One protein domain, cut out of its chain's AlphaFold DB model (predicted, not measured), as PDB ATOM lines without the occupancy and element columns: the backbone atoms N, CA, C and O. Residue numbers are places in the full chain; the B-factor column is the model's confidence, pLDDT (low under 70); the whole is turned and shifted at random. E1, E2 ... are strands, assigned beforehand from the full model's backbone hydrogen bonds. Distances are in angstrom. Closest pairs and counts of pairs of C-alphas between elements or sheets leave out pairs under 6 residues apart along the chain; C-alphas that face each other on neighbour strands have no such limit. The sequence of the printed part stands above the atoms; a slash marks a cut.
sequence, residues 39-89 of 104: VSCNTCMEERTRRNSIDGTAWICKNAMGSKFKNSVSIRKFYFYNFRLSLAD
ATOM      1  N   VAL A  39     134.587 131.664 126.228       84.50
ATOM      2  CA  VAL A  39     134.532 130.238 125.852       84.50
ATOM      3  C   VAL A  39     135.318 129.356 126.831       84.50
ATOM      4  O   VAL A  39     134.929 128.225 127.088       84.50
ATOM      5  N   SER A  40     136.397 129.878 127.423       85.00
ATOM      6  CA  SER A  40     137.274 129.096 128.303       85.00
ATOM      7  C   SER A  40     136.761 128.949 129.738       85.00
ATOM      8  O   SER A  40     136.976 127.913 130.349       85.00
ATOM      9  N   CYS A  41     136.122 129.980 130.302       87.06
ATOM     10  CA  CYS A  41     135.706 129.984 131.716       87.06
ATOM     11  C   CYS A  41     134.206 130.226 131.923       87.06
ATOM     12  O   CYS A  41     133.756 130.320 133.059       87.06
ATOM     13  N   ASN A  42     133.437 130.370 130.839       87.75
ATOM     14  CA  ASN A  42     131.983 130.558 130.813       87.75
ATOM     15  C   ASN A  42     131.440 131.773 131.601       87.75
ATOM     16  O   ASN A  42     130.229 131.953 131.733       87.75
ATOM     17  N   THR A  43     132.315 132.643 132.105       89.88
ATOM     18  CA  THR A  43     131.926 133.868 132.810       89.88
ATOM     19  C   THR A  43     131.633 135.001 131.837       89.88
ATOM     20  O   THR A  43     132.210 135.064 130.745       89.88
ATOM     21  N   CYS A  44     130.780 135.937 132.256       92.06
ATOM     22  CA  CYS A  44     130.512 137.155 131.499       92.06
ATOM     23  C   CYS A  44     131.807 137.947 131.271       92.06
ATOM     24  O   CYS A  44     132.590 138.186 132.195       92.06
ATOM     25  N   MET A  45     132.028 138.336 130.022       91.88
ATOM     26  CA  MET A  45     133.104 139.228 129.621       91.88
ATOM     27  C   MET A  45     132.678 140.677 129.844       91.88
ATOM     28  O   MET A  45     131.492 140.999 129.850       91.88
ATOM     29  N   GLU A  46     133.658 141.552 130.021       92.38
ATOM     30  CA  GLU A  46     133.444 142.989 130.134       92.38
ATOM     31  C   GLU A  46     133.766 143.668 128.812       92.38
ATOM     32  O   GLU A  46     134.780 143.367 128.183       92.38
ATOM     33  N   GLU A  47     132.925 144.598 128.398       92.25
ATOM     34  CA  GLU A  47     133.221 145.451 127.262       92.25
ATOM     35  C   GLU A  47     134.167 146.572 127.690       92.25
ATOM     36  O   GLU A  47     133.880 147.310 128.628       92.25
ATOM     37  N   ARG A  48     135.318 146.687 127.024       90.06
ATOM     38  CA  ARG A  48     136.324 147.706 127.341       90.06
ATOM     39  C   ARG A  48     136.919 148.322 126.088       90.06
ATOM     40  O   ARG A  48     137.090 147.653 125.065       90.06
ATOM     41  N   THR A  49     137.329 149.579 126.219       89.50
ATOM     42  CA  THR A  49     138.104 150.287 125.202       89.50
ATOM     43  C   THR A  49     139.425 149.569 124.942       89.50
ATOM     44  O   THR A  49     140.179 149.247 125.864       89.50
ATOM     45  N   ARG A  50     139.740 149.347 123.667       86.81
ATOM     46  CA  ARG A  50     140.993 148.750 123.214       86.81
ATOM     47  C   ARG A  50     141.461 149.439 121.940       86.81
ATOM     48  O   ARG A  50     140.910 149.214 120.875       86.81
ATOM     49  N   ARG A  51     142.541 150.219 122.042       82.31
ATOM     50  CA  ARG A  51     143.062 151.043 120.932       82.31
ATOM     51  C   ARG A  51     143.353 150.258 119.647       82.31
ATOM     52  O   ARG A  51     143.170 150.795 118.566       82.31
ATOM     53  N   ASN A  52     143.762 148.995 119.771       83.00
ATOM     54  CA  ASN A  52     144.130 148.154 118.627       83.00
ATOM     55  C   ASN A  52     142.946 147.365 118.034       83.00
ATOM     56  O   ASN A  52     143.166 146.554 117.139       83.00
ATOM     57  N   SER A  53     141.717 147.519 118.542       86.88
ATOM     58  CA  SER A  53     140.544 146.953 117.869       86.88
ATOM     59  C   SER A  53     139.982 147.950 116.856       86.88
ATOM     60  O   SER A  53     140.028 149.159 117.069       86.88
ATOM     61  N   ILE A  54     139.429 147.439 115.753       87.75
ATOM     62  CA  ILE A  54     138.933 148.260 114.634       87.75
ATOM     63  C   ILE A  54     137.859 149.261 115.112       87.75
ATOM     64  O   ILE A  54     137.841 150.424 114.707       87.75
ATOM     65  N   ASP A  55     136.997 148.827 116.037       89.31
ATOM     66  CA  ASP A  55     135.919 149.650 116.603       89.31
ATOM     67  C   ASP A  55     136.328 150.407 117.872       89.31
ATOM     68  O   ASP A  55     135.501 151.071 118.489       89.31
ATOM     69  N   GLY A  56     137.589 150.295 118.303       88.38
ATOM     70  CA  GLY A  56     138.082 150.894 119.543       88.38
ATOM     71  C   GLY A  56     137.573 150.229 120.827       88.38
ATOM     72  O   GLY A  56     137.988 150.633 121.910       88.38
ATOM     73  N   THR A  57     136.737 149.193 120.724       90.50
ATOM     74  CA  THR A  57     136.180 148.420 121.844       90.50
ATOM     75  C   THR A  57     136.272 146.912 121.587       90.50
ATOM     76  O   THR A  57     136.325 146.469 120.436       90.50
ATOM     77  N   ALA A  58     136.353 146.112 122.654       91.44
ATOM     78  CA  ALA A  58     136.348 144.651 122.606       91.44
ATOM     79  C   ALA A  58     135.740 144.042 123.882       91.44
ATOM     80  O   ALA A  58     135.765 144.658 124.948       91.44
ATOM     81  N   TRP A  59     135.275 142.796 123.790       92.31
ATOM     82  CA  TRP A  59     134.951 141.973 124.956       92.31
ATOM     83  C   TRP A  59     136.233 141.419 125.567       92.31
ATOM     84  O   TRP A  59     137.041 140.815 124.859       92.31
ATOM     85  N   ILE A  60     136.419 141.582 126.874       89.50
ATOM     86  CA  ILE A  60     137.590 141.122 127.624       89.50
ATOM     87  C   ILE A  60     137.149 140.205 128.766       89.50
ATOM     88  O   ILE A  60     136.289 140.546 129.576       89.50
ATOM     89  N   CYS A  61     137.749 139.018 128.843       89.31
ATOM     90  CA  CYS A  61     137.517 138.105 129.956       89.31
ATOM     91  C   CYS A  61     138.172 138.639 131.242       89.31
ATOM     92  O   CYS A  61     139.375 138.899 131.254       89.31
ATOM     93  N   LYS A  62     137.401 138.741 132.334       82.31
ATOM     94  CA  LYS A  62     137.900 139.147 133.665       82.31
ATOM     95  C   LYS A  62     138.806 138.095 134.308       82.31
ATOM     96  O   LYS A  62     139.782 138.437 134.964       82.31
ATOM     97  N   ASN A  63     138.504 136.822 134.070       77.81
ATOM     98  CA  ASN A  63     139.172 135.687 134.708       77.81
ATOM     99  C   ASN A  63     140.386 135.179 133.922       77.81
ATOM    100  O   ASN A  63     140.973 134.169 134.288       77.81
ATOM    101  N   ALA A  64     140.812 135.882 132.869       63.81
ATOM    102  CA  ALA A  64     142.047 135.571 132.146       63.81
ATOM    103  C   ALA A  64     143.323 135.952 132.937       63.81
ATOM    104  O   ALA A  64     144.389 136.119 132.346       63.81
ATOM    105  N   MET A  65     143.230 136.109 134.265       53.81
ATOM    106  CA  MET A  65     144.378 136.262 135.162       53.81
ATOM    107  C   MET A  65     145.148 134.935 135.221       53.81
ATOM    108  O   MET A  65     144.938 134.128 136.116       53.81
ATOM    109  N   GLY A  66     146.002 134.680 134.230       53.34
ATOM    110  CA  GLY A  66     146.927 133.541 134.249       53.34
ATOM    111  C   GLY A  66     147.314 132.997 132.878       53.34
ATOM    112  O   GLY A  66     148.405 132.455 132.730       53.34
ATOM    113  N   SER A  67     146.494 133.182 131.841       53.47
ATOM    114  CA  SER A  67     146.883 132.801 130.483       53.47
ATOM    115  C   SER A  67     147.582 133.967 129.790       53.47
ATOM    116  O   SER A  67     147.039 135.067 129.698       53.47
ATOM    117  N   LYS A  68     148.768 133.722 129.214       50.88
ATOM    118  CA  LYS A  68     149.478 134.670 128.323       50.88
ATOM    119  C   LYS A  68     148.595 135.199 127.174       50.88
ATOM    120  O   LYS A  68     148.914 136.210 126.554       50.88
ATOM    121  N   PHE A  69     147.457 134.554 126.933       51.75
ATOM    122  CA  PHE A  69     146.391 134.985 126.046       51.75
ATOM    123  C   PHE A  69     145.306 135.699 126.860       51.75
ATOM    124  O   PHE A  69     144.474 135.067 127.510       51.75
ATOM    125  N   LYS A  70     145.301 137.035 126.827       59.94
ATOM    126  CA  LYS A  70     144.119 137.811 127.218       59.94
ATOM    127  C   LYS A  70     143.015 137.449 126.228       59.94
ATOM    128  O   LYS A  70     143.035 137.943 125.102       59.94
ATOM    129  N   ASN A  71     142.088 136.581 126.629       77.69
ATOM    130  CA  ASN A  71     140.948 136.208 125.797       77.69
ATOM    131  C   ASN A  71     140.109 137.452 125.523       77.69
ATOM    132  O   ASN A  71     139.363 137.934 126.380       77.69
ATOM    133  N   SER A  72     140.287 137.986 124.323       85.56
ATOM    134  CA  SER A  72     139.555 139.131 123.830       85.56
ATOM    135  C   SER A  72     138.817 138.770 122.571       85.56
ATOM    136  O   SER A  72     139.401 138.173 121.668       85.56
ATOM    137  N   VAL A  73     137.572 139.202 122.493       88.81
ATOM    138  CA  VAL A  73     136.708 138.916 121.359       88.81
ATOM    139  C   VAL A  73     136.240 140.242 120.777       88.81
ATOM    140  O   VAL A  73     135.949 141.191 121.507       88.81
ATOM    141  N   SER A  74     136.211 140.319 119.449       89.56
ATOM    142  CA  SER A  74     135.624 141.461 118.751       89.56
ATOM    143  C   SER A  74     134.157 141.628 119.155       89.56
ATOM    144  O   SER A  74     133.454 140.644 119.374       89.56
ATOM    145  N   ILE A  75     133.671 142.867 119.229       91.50
ATOM    146  CA  ILE A  75     132.240 143.127 119.451       91.50
ATOM    147  C   ILE A  75     131.379 142.771 118.229       91.50
ATOM    148  O   ILE A  75     130.155 142.700 118.333       91.50
ATOM    149  N   ARG A  76     132.011 142.539 117.073       90.50
ATOM    150  CA  ARG A  76     131.350 142.244 115.800       90.50
ATOM    151  C   ARG A  76     130.697 140.865 115.820       90.50
ATOM    152  O   ARG A  76     131.336 139.866 116.140       90.50
ATOM    153  N   LYS A  77     129.432 140.816 115.405       80.31
ATOM    154  CA  LYS A  77     128.693 139.581 115.097       80.31
ATOM    155  C   LYS A  77     128.984 139.139 113.655       80.31
ATOM    156  O   LYS A  77     129.546 139.911 112.881       80.31
ATOM    157  N   PHE A  78     128.535 137.936 113.285       74.31
ATOM    158  CA  PHE A  78     128.598 137.344 111.937       74.31
ATOM    159  C   PHE A  78     128.442 138.346 110.782       74.31
ATOM    160  O   PHE A  78     129.232 138.308 109.846       74.31
ATOM    161  N   TYR A  79     127.490 139.281 110.877       76.94
ATOM    162  CA  TYR A  79     127.235 140.285 109.840       76.94
ATOM    163  C   TYR A  79     128.425 141.200 109.543       76.94
ATOM    164  O   TYR A  79     128.610 141.579 108.397       76.94
ATOM    165  N   PHE A  80     129.233 141.552 110.547       86.31
ATOM    166  CA  PHE A  80     130.297 142.553 110.409       86.31
ATOM    167  C   PHE A  80     131.707 141.980 110.566       86.31
ATOM    168  O   PHE A  80     132.690 142.702 110.406       86.31
ATOM    169  N   TYR A  81     131.823 140.691 110.891       85.31
ATOM    170  CA  TYR A  81     133.088 140.062 111.272       85.31
ATOM    171  C   TYR A  81     134.170 140.162 110.183       85.31
ATOM    172  O   TYR A  81     135.327 140.421 110.503       85.31
ATOM    173  N   ASN A  82     133.789 140.031 108.909       87.56
ATOM    174  CA  ASN A  82     134.728 140.028 107.781       87.56
ATOM    175  C   ASN A  82     135.111 141.426 107.272       87.56
ATOM    176  O   ASN A  82     136.021 141.556 106.453       87.56
ATOM    177  N   PHE A  83     134.436 142.480 107.729       87.38
ATOM    178  CA  PHE A  83     134.748 143.831 107.283       87.38
ATOM    179  C   PHE A  83     136.022 144.332 107.965       87.38
ATOM    180  O   PHE A  83     136.218 144.133 109.161       87.38
ATOM    181  N   ARG A  84     136.877 145.028 107.211       87.94
ATOM    182  CA  ARG A  84     138.095 145.672 107.741       87.94
ATOM    183  C   ARG A  84     137.891 147.142 108.130       87.94
ATOM    184  O   ARG A  84     138.789 147.748 108.699       87.94
ATOM    185  N   LEU A  85     136.712 147.688 107.845       87.12
ATOM    186  CA  LEU A  85     136.297 149.049 108.190       87.12
ATOM    187  C   LEU A  85     135.689 149.101 109.592       87.12
ATOM    188  O   LEU A  85     135.237 148.066 110.089       87.12
ATOM    189  N   SER A  86     135.667 150.272 110.235       87.56
ATOM    190  CA  SER A  86     134.979 150.431 111.523       87.56
ATOM    191  C   SER A  86     133.463 150.318 111.355       87.56
ATOM    192  O   SER A  86     132.933 150.582 110.280       87.56
ATOM    193  N   LEU A  87     132.743 149.920 112.407       88.56
ATOM    194  CA  LEU A  87     131.277 149.873 112.379       88.56
ATOM    195  C   LEU A  87     130.664 151.238 112.050       88.56
ATOM    196  O   LEU A  87     129.619 151.276 111.413       88.56
ATOM    197  N   ALA A  88     131.327 152.332 112.438       83.69
ATOM    198  CA  ALA A  88     130.929 153.681 112.054       83.69
ATOM    199  C   ALA A  88     131.047 153.890 110.537       83.69
ATOM    200  O   ALA A  88     130.073 154.290 109.915       83.69
ATOM    201  N   ASP A  89     132.176 153.522 109.926       83.56
ATOM    202  CA  ASP A  89     132.367 153.674 108.474       83.56
ATOM    203  C   ASP A  89     131.408 152.775 107.677       83.56
ATOM    204  O   ASP A  89     130.823 153.202 106.686       83.56
TER     205      ASP A  89
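Overview. This is residues 39 to 89 of the 104 residues of an uncharacterized protein of Nosema ceranae (UniProt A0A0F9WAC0). Look for little regular structure: a small three-strand meander, each strand the antiparallel neighbour of the one before, with long loops reaching past its two ends. The E2 to E3 loop reaches to Gly 66 at one end and the tail to Asp 89 at the other; residues 77 to 82 stick out. The printed part has 51 residues, 11 in strands E1, E2, E3, the sheet's order too; it is all strand, with no named helix. It is only just loose, close to compact, with a radius of gyration of the C-alphas of 11.8 A, spanning 35 by 21 by 16 A.

Arrangement. Inner strand E2, residues 57 to 60, forms antiparallel hairpins with E1, residues 46 to 49, at 144 degrees, and E3, residues 72 to 74, at 140 degrees. Find N 46 and O 60 2.9 A apart, and N 59 and O 73 2.9 A apart, within hydrogen-bond range.

Along the chain. Find C-alpha 46 at (133.444, 142.989, 130.134), where E1 begins its 10.0 A; E2 runs 9.4 A; E3 runs 6.8 A to C-alpha 74 at (135.624, 141.461, 118.751).

Size, cuts and confidence. The farthest C-alphas, Gly 66 and Asp 89, are 35.8 A apart. The printed part has no cut; the link E2 to E3 is long. Residues 64 to 70 have pLDDT under 70.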